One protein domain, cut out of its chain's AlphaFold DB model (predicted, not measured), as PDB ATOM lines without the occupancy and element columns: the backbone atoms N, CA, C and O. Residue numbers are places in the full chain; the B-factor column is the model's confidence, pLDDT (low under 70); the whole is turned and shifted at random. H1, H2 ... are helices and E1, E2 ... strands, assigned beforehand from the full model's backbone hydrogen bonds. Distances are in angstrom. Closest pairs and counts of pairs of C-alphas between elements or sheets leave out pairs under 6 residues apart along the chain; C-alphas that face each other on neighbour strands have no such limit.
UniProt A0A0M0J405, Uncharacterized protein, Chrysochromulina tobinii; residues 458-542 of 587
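This is residues 458 to 542 of the 587 residues of an uncharacterized protein of Chrysochromulina tobinii (UniProt A0A0M0J405). H3 runs through the middle of four helices, with H1, H2 and H4 packed round it, and the strand hairpin E1 and E2 packs on H3 and H4, away from H1 and H2. The 85 printed residues hold four named helices, then two antiparallel strands: mixed class. The whole is compact, radius of gyration of the C-alphas 12.4 A, spans 36 by 27 by 21 A.

H1, residues 459 to 469, and H2, residues 477 to 486, touch as a helical hairpin, closest C-alphas His 459 and Leu 480, 5.5 A. H3, residues 493 to 505, touches H1 at a steep tilt of 45 degrees, closest C-alphas Ala 460 and Thr 495, 5.5 A. E1, residues 526 to 531, and E2, residues 534 to 539, pair with N 529 and O 536 at 2.9 A. In H1, 6 of 7 O i to N i+4 pairs are within hydrogen-bond range.

H1 begins at C-alpha 459 (-3.777, 34.466, 6.895). H3 is 18.3 A long; H4, residues 514 to 524, 15.4 A. E2 ends at C-alpha 539 (-9.989, 52.728, 3.932).

The printed part has no cut and no long link. Residues 488 to 490, 531 to 534 and 539 to 542 have pLDDT under 70.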
ATOM      1  N   HIS A 458       0.064  35.986   7.912       79.75
ATOM      2  CA  HIS A 458      -0.525  36.536   6.681       79.75
ATOM      3  C   HIS A 458      -1.752  35.740   6.193       79.75
ATOM      4  O   HIS A 458      -1.900  35.451   5.002       79.75
ATOM      5  N   HIS A 459      -2.658  35.394   7.113       82.19
ATOM      6  CA  HIS A 459      -3.777  34.466   6.895       82.19
ATOM      7  C   HIS A 459      -4.710  34.864   5.729       82.19
ATOM      8  O   HIS A 459      -5.070  34.014   4.915       82.19
ATOM      9  N   ALA A 460      -5.016  36.157   5.556       78.50
ATOM     10  CA  ALA A 460      -5.851  36.641   4.446       78.50
ATOM     11  C   ALA A 460      -5.190  36.462   3.060       78.50
ATOM     12  O   ALA A 460      -5.876  36.257   2.058       78.50
ATOM     13  N   ILE A 461      -3.853  36.493   2.994       80.00
ATOM     14  CA  ILE A 461      -3.102  36.159   1.775       80.00
ATOM     15  C   ILE A 461      -3.051  34.635   1.609       80.00
ATOM     16  O   ILE A 461      -3.219  34.150   0.492       80.00
ATOM     17  N   ALA A 462      -2.894  33.872   2.696       82.31
ATOM     18  CA  ALA A 462      -2.937  32.412   2.647       82.31
ATOM     19  C   ALA A 462      -4.264  31.899   2.054       82.31
ATOM     20  O   ALA A 462      -4.210  31.121   1.107       82.31
ATOM     21  N   LEU A 463      -5.430  32.406   2.487       83.25
ATOM     22  CA  LEU A 463      -6.757  32.047   1.939       83.25
ATOM     23  C   LEU A 463      -6.813  32.105   0.398       83.25
ATOM     24  O   LEU A 463      -7.239  31.149  -0.254       83.25
ATOM     25  N   LYS A 464      -6.304  33.194  -0.192       83.44
ATOM     26  CA  LYS A 464      -6.230  33.394  -1.651       83.44
ATOM     27  C   LYS A 464      -5.434  32.303  -2.365       83.44
ATOM     28  O   LYS A 464      -5.795  31.890  -3.468       83.44
ATOM     29  N   TYR A 465      -4.335  31.860  -1.763       77.88
ATOM     30  CA  TYR A 465      -3.447  30.869  -2.363       77.88
ATOM     31  C   TYR A 465      -3.843  29.427  -2.029       77.88
ATOM     32  O   TYR A 465      -3.678  28.567  -2.886       77.88
ATOM     33  N   VAL A 466      -4.482  29.177  -0.883       84.62
ATOM     34  CA  VAL A 466      -5.165  27.908  -0.578       84.62
ATOM     35  C   VAL A 466      -6.224  27.609  -1.638       84.62
ATOM     36  O   VAL A 466      -6.206  26.520  -2.205       84.62
ATOM     37  N   HIS A 467      -7.057  28.593  -2.005       81.38
ATOM     38  CA  HIS A 467      -7.992  28.452  -3.128       81.38
ATOM     39  C   HIS A 467      -7.257  28.180  -4.452       81.38
ATOM     40  O   HIS A 467      -7.562  27.223  -5.157       81.38
ATOM     41  N   LYS A 468      -6.245  28.996  -4.783       80.12
ATOM     42  CA  LYS A 468      -5.496  28.896  -6.051       80.12
ATOM     43  C   LYS A 468      -4.754  27.562  -6.239       80.12
ATOM     44  O   LYS A 468      -4.499  27.175  -7.378       80.12
ATOM     45  N   PHE A 469      -4.365  26.899  -5.153       76.69
ATOM     46  CA  PHE A 469      -3.623  25.634  -5.174       76.69
ATOM     47  C   PHE A 469      -4.474  24.408  -4.802       76.69
ATOM     48  O   PHE A 469      -3.949  23.300  -4.822       76.69
ATOM     49  N   GLY A 470      -5.761  24.577  -4.466       76.62
ATOM     50  CA  GLY A 470      -6.625  23.482  -4.005       76.62
ATOM     51  C   GLY A 470      -6.235  22.908  -2.634       76.62
ATOM     52  O   GLY A 470      -6.624  21.798  -2.295       76.62
ATOM     53  N   ALA A 471      -5.457  23.642  -1.833       79.25
ATOM     54  CA  ALA A 471      -4.816  23.131  -0.617       79.25
ATOM     55  C   ALA A 471      -5.735  23.122   0.628       79.25
ATOM     56  O   ALA A 471      -5.251  23.089   1.760       79.25
ATOM     57  N   SER A 472      -7.058  23.179   0.444       80.25
ATOM     58  CA  SER A 472      -8.058  23.349   1.513       80.25
ATOM     59  C   SER A 472      -8.129  22.187   2.507       80.25
ATOM     60  O   SER A 472      -8.536  22.397   3.643       80.25
ATOM     61  N   GLU A 473      -7.700  20.986   2.111       78.00
ATOM     62  CA  GLU A 473      -7.574  19.826   3.009       78.00
ATOM     63  C   GLU A 473      -6.405  19.973   3.998       78.00
ATOM     64  O   GLU A 473      -6.471  19.496   5.126       78.00
ATOM     65  N   ARG A 474      -5.320  20.638   3.572       79.50
ATOM     66  CA  ARG A 474      -4.078  20.813   4.350       79.50
ATOM     67  C   ARG A 474      -4.077  22.108   5.159       79.50
ATOM     68  O   ARG A 474      -3.417  22.193   6.189       79.50
ATOM     69  N   PHE A 475      -4.824  23.104   4.688       81.19
ATOM     70  CA  PHE A 475      -5.006  24.404   5.321       81.19
ATOM     71  C   PHE A 475      -6.510  24.719   5.374       81.19
ATOM     72  O   PHE A 475      -7.022  25.385   4.469       81.19
ATOM     73  N   PRO A 476      -7.240  24.230   6.395       83.75
ATOM     74  CA  PRO A 476      -8.687  24.396   6.468       83.75
ATOM     75  C   PRO A 476      -9.052  25.890   6.513       83.75
ATOM     76  O   PRO A 476      -8.630  26.603   7.433       83.75
ATOM     77  N   PRO A 477      -9.850  26.402   5.555       84.75
ATOM     78  CA  PRO A 477     -10.105  27.837   5.437       84.75
ATOM     79  C   PRO A 477     -10.848  28.400   6.656       84.75
ATOM     80  O   PRO A 477     -10.677  29.569   6.980       84.75
ATOM     81  N   GLN A 478     -11.591  27.563   7.387       85.50
ATOM     82  CA  GLN A 478     -12.246  27.909   8.653       85.50
ATOM     83  C   GLN A 478     -11.264  28.422   9.719       85.50
ATOM     84  O   GLN A 478     -11.552  29.432  10.358       85.50
ATOM     85  N   GLN A 479     -10.106  27.764   9.876       84.00
ATOM     86  CA  GLN A 479      -9.058  28.172  10.824       84.00
ATOM     87  C   GLN A 479      -8.321  29.418  10.324       84.00
ATOM     88  O   GLN A 479      -8.014  30.314  11.097       84.00
ATOM     89  N   LEU A 480      -8.088  29.529   9.011       84.06
ATOM     90  CA  LEU A 480      -7.491  30.739   8.441       84.06
ATOM     91  C   LEU A 480      -8.406  31.964   8.582       84.06
ATOM     92  O   LEU A 480      -7.898  33.068   8.766       84.06
ATOM     93  N   VAL A 481      -9.730  31.786   8.525       84.38
ATOM     94  CA  VAL A 481     -10.697  32.849   8.833       84.38
ATOM     95  C   VAL A 481     -10.690  33.175  10.329       84.38
ATOM     96  O   VAL A 481     -10.598  34.357  10.648       84.38
ATOM     97  N   SER A 482     -10.689  32.193  11.242       83.50
ATOM     98  CA  SER A 482     -10.617  32.492  12.685       83.50
ATOM     99  C   SER A 482      -9.328  33.247  13.038       83.50
ATOM    100  O   SER A 482      -9.401  34.320  13.625       83.50
ATOM    101  N   SER A 483      -8.165  32.818  12.531       83.25
ATOM    102  CA  SER A 483      -6.895  33.532  12.734       83.25
ATOM    103  C   SER A 483      -6.829  34.903  12.037       83.25
ATOM    104  O   SER A 483      -6.074  35.769  12.475       83.25
ATOM    105  N   CYS A 484      -7.615  35.161  10.980       81.75
ATOM    106  CA  CYS A 484      -7.819  36.535  10.490       81.75
ATOM    107  C   CYS A 484      -8.617  37.371  11.499       81.75
ATOM    108  O   CYS A 484      -8.298  38.541  11.713       81.75
ATOM    109  N   LEU A 485      -9.659  36.778  12.088       81.38
ATOM    110  CA  LEU A 485     -10.579  37.446  13.005       81.38
ATOM    111  C   LEU A 485      -9.955  37.727  14.376       81.38
ATOM    112  O   LEU A 485     -10.192  38.791  14.929       81.38
ATOM    113  N   GLU A 486      -9.124  36.818  14.882       80.38
ATOM    114  CA  GLU A 486      -8.343  36.959  16.119       80.38
ATOM    115  C   GLU A 486      -7.224  38.014  15.985       80.38
ATOM    116  O   GLU A 486      -6.811  38.627  16.969       80.38
ATOM    117  N   ALA A 487      -6.749  38.281  14.762       72.12
ATOM    118  CA  ALA A 487      -5.732  39.291  14.459       72.12
ATOM    119  C   ALA A 487      -6.308  40.726  14.376       72.12
ATOM    120  O   ALA A 487      -6.029  41.468  13.425       72.12
ATOM    121  N   GLU A 488      -7.128  41.115  15.358       59.91
ATOM    122  CA  GLU A 488      -7.822  42.408  15.390       59.91
ATOM    123  C   GLU A 488      -6.860  43.611  15.283       59.91
ATOM    124  O   GLU A 488      -5.702  43.585  15.707       59.91
ATOM    125  N   GLY A 489      -7.337  44.695  14.661       61.50
ATOM    126  CA  GLY A 489      -6.593  45.954  14.524       61.50
ATOM    127  C   GLY A 489      -5.496  45.987  13.449       61.50
ATOM    128  O   GLY A 489      -4.959  47.062  13.184       61.50
ATOM    129  N   LYS A 490      -5.177  44.864  12.787       66.19
ATOM    130  CA  LYS A 490      -4.194  44.801  11.677       66.19
ATOM    131  C   LYS A 490      -4.814  44.779  10.274       66.19
ATOM    132  O   LYS A 490      -4.090  44.627   9.289       66.19
ATOM    133  N   TRP A 491      -6.135  44.892  10.162       73.06
ATOM    134  CA  TRP A 491      -6.829  44.704   8.889       73.06
ATOM    135  C   TRP A 491      -6.677  45.929   7.974       73.06
ATOM    136  O   TRP A 491      -7.024  47.049   8.342       73.06
ATOM    137  N   THR A 492      -6.189  45.705   6.756       77.12
ATOM    138  CA  THR A 492      -6.199  46.683   5.663       77.12
ATOM    139  C   THR A 492      -7.417  46.468   4.765       77.12
ATOM    140  O   THR A 492      -8.013  45.389   4.757       77.12
ATOM    141  N   VAL A 493      -7.742  47.459   3.926       76.88
ATOM    142  CA  VAL A 493      -8.771  47.353   2.868       76.88
ATOM    143  C   VAL A 493      -8.601  46.060   2.057       76.88
ATOM    144  O   VAL A 493      -9.562  45.339   1.795       76.88
ATOM    145  N   GLN A 494      -7.350  45.726   1.732       76.62
ATOM    146  CA  GLN A 494      -6.984  44.548   0.955       76.62
ATOM    147  C   GLN A 494      -7.207  43.243   1.735       76.62
ATOM    148  O   GLN A 494      -7.730  42.288   1.165       76.62
ATOM    149  N   THR A 495      -6.877  43.172   3.033       77.94
ATOM    150  CA  THR A 495      -7.175  41.965   3.828       77.94
ATOM    151  C   THR A 495      -8.673  41.787   4.056       77.94
ATOM    152  O   THR A 495      -9.143  40.658   3.990       77.94
ATOM    153  N   CYS A 496      -9.433  42.872   4.244       79.69
ATOM    154  CA  CYS A 496     -10.894  42.822   4.349       79.69
ATOM    155  C   CYS A 496     -11.537  42.315   3.047       79.69
ATOM    156  O   CYS A 496     -12.378  41.421   3.088       79.69
ATOM    157  N   GLY A 497     -11.098  42.820   1.888       80.25
ATOM    158  CA  GLY A 497     -11.602  42.387   0.579       80.25
ATOM    159  C   GLY A 497     -11.276  40.928   0.265       80.25
ATOM    160  O   GLY A 497     -12.119  40.201  -0.257       80.25
ATOM    161  N   LEU A 498     -10.081  40.463   0.646       82.31
ATOM    162  CA  LEU A 498      -9.726  39.046   0.557       82.31
ATOM    163  C   LEU A 498     -10.569  38.190   1.514       82.31
ATOM    164  O   LEU A 498     -11.081  37.160   1.088       82.31
ATOM    165  N   LEU A 499     -10.753  38.614   2.767       83.12
ATOM    166  CA  LEU A 499     -11.534  37.875   3.760       83.12
ATOM    167  C   LEU A 499     -12.990  37.696   3.309       83.12
ATOM    168  O   LEU A 499     -13.462  36.565   3.222       83.12
ATOM    169  N   LEU A 500     -13.669  38.789   2.942       83.31
ATOM    170  CA  LEU A 500     -15.059  38.757   2.474       83.31
ATOM    171  C   LEU A 500     -15.211  37.928   1.187       83.31
ATOM    172  O   LEU A 500     -16.121  37.103   1.103       83.31
ATOM    173  N   LYS A 501     -14.294  38.071   0.214       83.94
ATOM    174  CA  LYS A 501     -14.318  37.246  -1.005       83.94
ATOM    175  C   LYS A 501     -14.164  35.759  -0.688       83.94
ATOM    176  O   LYS A 501     -14.923  34.948  -1.215       83.94
ATOM    177  N   TYR A 502     -13.194  35.386   0.147       81.50
ATOM    178  CA  TYR A 502     -12.897  33.974   0.387       81.50
ATOM    179  C   TYR A 502     -13.851  33.293   1.376       81.50
ATOM    180  O   TYR A 502     -14.075  32.098   1.221       81.50
ATOM    181  N   VAL A 503     -14.510  34.018   2.288       84.69
ATOM    182  CA  VAL A 503     -15.639  33.469   3.073       84.69
ATOM    183  C   VAL A 503     -16.774  33.006   2.151       84.69
ATOM    184  O   VAL A 503     -17.212  31.862   2.281       84.69
ATOM    185  N   LYS A 504     -17.181  33.829   1.169       81.88
ATOM    186  CA  LYS A 504     -18.194  33.449   0.166       81.88
ATOM    187  C   LYS A 504     -17.721  32.299  -0.730       81.88
ATOM    188  O   LYS A 504     -18.434  31.316  -0.897       81.88
ATOM    189  N   VAL A 505     -16.497  32.375  -1.264       83.81
ATOM    190  CA  VAL A 505     -15.935  31.337  -2.160       83.81
ATOM    191  C   VAL A 505     -15.789  29.969  -1.475       83.81
ATOM    192  O   VAL A 505     -15.987  28.949  -2.127       83.81
ATOM    193  N   PHE A 506     -15.479  29.923  -0.175       82.81
ATOM    194  CA  PHE A 506     -15.420  28.672   0.595       82.81
ATOM    195  C   PHE A 506     -16.762  28.278   1.250       82.81
ATOM    196  O   PHE A 506     -16.794  27.313   2.010       82.81
ATOM    197  N   GLY A 507     -17.860  28.999   0.986       81.50
ATOM    198  CA  GLY A 507     -19.192  28.687   1.524       81.50
ATOM    199  C   GLY A 507     -19.312  28.808   3.049       81.50
ATOM    200  O   GLY A 507     -20.162  28.160   3.652       81.50
ATOM    201  N   LEU A 508     -18.461  29.615   3.693       82.69
ATOM    202  CA  LEU A 508     -18.357  29.702   5.158       82.69
ATOM    203  C   LEU A 508     -19.354  30.688   5.797       82.69
ATOM    204  O   LEU A 508     -19.253  30.983   6.986       82.69
ATOM    205  N   GLU A 509     -20.321  31.186   5.025       80.06
ATOM    206  CA  GLU A 509     -21.310  32.200   5.428       80.06
ATOM    207  C   GLU A 509     -22.204  31.751   6.603       80.06
ATOM    208  O   GLU A 509     -22.723  32.590   7.337       80.06
ATOM    209  N   THR A 510     -22.351  30.438   6.815       78.69
ATOM    210  CA  THR A 510     -23.083  29.833   7.944       78.69
ATOM    211  C   THR A 510     -22.308  29.835   9.263       78.69
ATOM    212  O   THR A 510     -22.923  29.762  10.323       78.69
ATOM    213  N   LEU A 511     -20.973  29.909   9.208       80.50
ATOM    214  CA  LEU A 511     -20.086  29.981  10.377       80.50
ATOM    215  C   LEU A 511     -19.623  31.416  10.657       80.50
ATOM    216  O   LEU A 511     -19.326  31.759  11.797       80.50
ATOM    217  N   TYR A 512     -19.565  32.245   9.614       81.44
ATOM    218  CA  TYR A 512     -19.136  33.637   9.677       81.44
ATOM    219  C   TYR A 512     -20.135  34.518   8.908       81.44
ATOM    220  O   TYR A 512     -19.930  34.785   7.718       81.44
ATOM    221  N   PRO A 513     -21.226  34.967   9.560       81.88
ATOM    222  CA  PRO A 513     -22.259  35.764   8.910       81.88
ATOM    223  C   PRO A 513     -21.685  37.056   8.324       81.88
ATOM    224  O   PRO A 513     -21.023  37.826   9.019       81.88
ATOM    225  N   ILE A 514     -21.976  37.331   7.047       80.94
ATOM    226  CA  ILE A 514     -21.405  38.486   6.327       80.94
ATOM    227  C   ILE A 514     -21.667  39.807   7.069       80.94
ATOM    228  O   ILE A 514     -20.779  40.652   7.125       80.94
ATOM    229  N   LYS A 515     -22.834  39.965   7.706       79.88
ATOM    230  CA  LYS A 515     -23.170  41.154   8.509       79.88
ATOM    231  C   LYS A 515     -22.194  41.366   9.672       79.88
ATOM    232  O   LYS A 515     -21.611  42.435   9.786       79.88
ATOM    233  N   GLU A 516     -21.922  40.327  10.459       82.00
ATOM    234  CA  GLU A 516     -20.982  40.405  11.584       82.00
ATOM    235  C   GLU A 516     -19.538  40.651  11.127       82.00
ATOM    236  O   GLU A 516     -18.764  41.316  11.821       82.00
ATOM    237  N   LEU A 517     -19.162  40.132   9.950       82.25
ATOM    238  CA  LEU A 517     -17.874  40.434   9.326       82.25
ATOM    239  C   LEU A 517     -17.784  41.914   8.935       82.25
ATOM    240  O   LEU A 517     -16.778  42.553   9.241       82.25
ATOM    241  N   LEU A 518     -18.828  42.472   8.313       82.50
ATOM    242  CA  LEU A 518     -18.908  43.893   7.963       82.50
ATOM    243  C   LEU A 518     -18.820  44.781   9.211       82.50
ATOM    244  O   LEU A 518     -17.961  45.658   9.262       82.50
ATOM    245  N   ASP A 519     -19.580  44.473  10.267       81.50
ATOM    246  CA  ASP A 519     -19.530  45.208  11.539       81.50
ATOM    247  C   ASP A 519     -18.115  45.227  12.152       81.50
ATOM    248  O   ASP A 519     -17.737  46.180  12.838       81.50
ATOM    249  N   ARG A 520     -17.315  44.165  11.959       77.88
ATOM    250  CA  ARG A 520     -15.906  44.112  12.402       77.88
ATOM    251  C   ARG A 520     -14.961  44.872  11.458       77.88
ATOM    252  O   ARG A 520     -14.022  45.512  11.932       77.88
ATOM    253  N   VAL A 521     -15.212  44.847  10.146       80.44
ATOM    254  CA  VAL A 521     -14.466  45.630   9.139       80.44
ATOM    255  C   VAL A 521     -14.634  47.134   9.391       80.44
ATOM    256  O   VAL A 521     -13.640  47.867   9.407       80.44
ATOM    257  N   GLU A 522     -15.852  47.584   9.701       81.19
ATOM    258  CA  GLU A 522     -16.125  48.982  10.052       81.19
ATOM    259  C   GLU A 522     -15.466  49.389  11.376       81.19
ATOM    260  O   GLU A 522     -14.824  50.442  11.440       81.19
ATOM    261  N   ARG A 523     -15.493  48.520  12.399       79.56
ATOM    262  CA  ARG A 523     -14.743  48.716  13.658       79.56
ATOM    263  C   ARG A 523     -13.228  48.857  13.457       79.56
ATOM    264  O   ARG A 523     -12.577  49.558  14.230       79.56
ATOM    265  N   CYS A 524     -12.654  48.267  12.405       73.81
ATOM    266  CA  CYS A 524     -11.243  48.479  12.061       73.81
ATOM    267  C   CYS A 524     -10.962  49.877  11.464       73.81
ATOM    268  O   CYS A 524      -9.820  50.347  11.503       73.81
ATOM    269  N   GLY A 525     -11.989  50.583  10.974       72.25
ATOM    270  CA  GLY A 525     -11.884  51.888  10.310       72.25
ATOM    271  C   GLY A 525     -11.904  51.822   8.777       72.25
ATOM    272  O   GLY A 525     -11.544  52.801   8.116       72.25
ATOM    273  N   VAL A 526     -12.312  50.687   8.202       77.56
ATOM    274  CA  VAL A 526     -12.590  50.547   6.766       77.56
ATOM    275  C   VAL A 526     -14.085  50.767   6.559       77.56
ATOM    276  O   VAL A 526     -14.894  49.962   7.000       77.56
ATOM    277  N   THR A 527     -14.458  51.860   5.895       75.31
ATOM    278  CA  THR A 527     -15.855  52.117   5.523       75.31
ATOM    279  C   THR A 527     -16.257  51.202   4.373       75.31
ATOM    280  O   THR A 527     -15.540  51.131   3.367       75.31
ATOM    281  N   VAL A 528     -17.402  50.533   4.505       75.75
ATOM    282  CA  VAL A 528     -17.982  49.713   3.440       75.75
ATOM    283  C   VAL A 528     -19.128  50.470   2.777       75.75
ATOM    284  O   VAL A 528     -19.914  51.145   3.437       75.75
ATOM    285  N   HIS A 529     -19.232  50.351   1.459       73.62
ATOM    286  CA  HIS A 529     -20.409  50.762   0.706       73.62
ATOM    287  C   HIS A 529     -20.962  49.537  -0.022       73.62
ATOM    288  O   HIS A 529     -20.239  48.920  -0.802       73.62
ATOM    289  N   ASP A 530     -22.219  49.182   0.225       73.00
ATOM    290  CA  ASP A 530     -22.942  48.237  -0.627       73.00
ATOM    291  C   ASP A 530     -23.487  48.990  -1.851       73.00
ATOM    292  O   ASP A 530     -24.097  50.054  -1.717       73.00
ATOM    293  N   VAL A 531     -23.213  48.465  -3.043       62.06
ATOM    294  CA  VAL A 531     -23.691  48.983  -4.327       62.06
ATOM    295  C   VAL A 531     -24.218  47.798  -5.128       62.06
ATOM    296  O   VAL A 531     -23.438  46.983  -5.613       62.06
ATOM    297  N   ASP A 532     -25.540  47.685  -5.248       51.91
ATOM    298  CA  ASP A 532     -26.225  46.601  -5.970       51.91
ATOM    299  C   ASP A 532     -25.798  45.181  -5.524       51.91
ATOM    300  O   ASP A 532     -25.687  44.264  -6.339       51.91
ATOM    301  N   GLY A 533     -25.527  44.990  -4.226       63.19
ATOM    302  CA  GLY A 533     -25.049  43.726  -3.660       63.19
ATOM    303  C   GLY A 533     -23.537  43.511  -3.788       63.19
ATOM    304  O   GLY A 533     -23.059  42.411  -3.506       63.19
ATOM    305  N   LYS A 534     -22.775  44.529  -4.216       67.94
ATOM    306  CA  LYS A 534     -21.307  44.526  -4.311       67.94
ATOM    307  C   LYS A 534     -20.693  45.420  -3.238       67.94
ATOM    308  O   LYS A 534     -20.857  46.638  -3.253       67.94
ATOM    309  N   TYR A 535     -19.898  44.824  -2.351       72.69
ATOM    310  CA  TYR A 535     -19.179  45.563  -1.312       72.69
ATOM    311  C   TYR A 535     -17.953  46.289  -1.880       72.69
ATOM    312  O   TYR A 535     -16.950  45.670  -2.245       72.69
ATOM    313  N   VAL A 536     -18.019  47.618  -1.907       71.44
ATOM    314  CA  VAL A 536     -16.893  48.508  -2.195       71.44
ATOM    315  C   VAL A 536     -16.235  48.889  -0.874       71.44
ATOM    316  O   VAL A 536     -16.868  49.480   0.001       71.44
ATOM    317  N   LEU A 537     -14.954  48.559  -0.721       75.19
ATOM    318  CA  LEU A 537     -14.203  48.849   0.498       75.19
ATOM    319  C   LEU A 537     -13.353  50.104   0.306       75.19
ATOM    320  O   LEU A 537     -12.573  50.196  -0.647       75.19
ATOM    321  N   LYS A 538     -13.481  51.052   1.239       73.69
ATOM    322  CA  LYS A 538     -12.702  52.293   1.279       73.69
ATOM    323  C   LYS A 538     -12.050  52.449   2.648       73.69
ATOM    324  O   LYS A 538     -12.721  52.477   3.677       73.69
ATOM    325  N   GLY A 539     -10.724  52.539   2.683       64.56
ATOM    326  CA  GLY A 539      -9.989  52.728   3.932       64.56
ATOM    327  C   GLY A 539      -9.950  54.192   4.351       64.56
ATOM    328  O   GLY A 539      -9.552  55.040   3.554       64.56
ATOM    329  N   ARG A 540     -10.255  54.501   5.618       57.22
ATOM    330  CA  ARG A 540      -9.767  55.755   6.207       57.22
ATOM    331  C   ARG A 540      -8.301  55.579   6.579       57.22
ATOM    332  O   ARG A 540      -7.972  54.826   7.496       57.22
ATOM    333  N   ARG A 541      -7.412  56.321   5.915       43.91
ATOM    334  CA  ARG A 541      -6.052  56.528   6.425       43.91
ATOM    335  C   ARG A 541      -6.198  57.223   7.783       43.91
ATOM    336  O   ARG A 541      -6.755  58.316   7.848       43.91
ATOM    337  N   ARG A 542      -5.761  56.588   8.877       42.75
ATOM    338  CA  ARG A 542      -5.767  57.231  10.200       42.75
ATOM    339  C   ARG A 542      -4.727  58.352  10.200       42.75
ATOM    340  O   ARG A 542      -3.563  58.113  10.506       42.75
TER     341      ARG A 542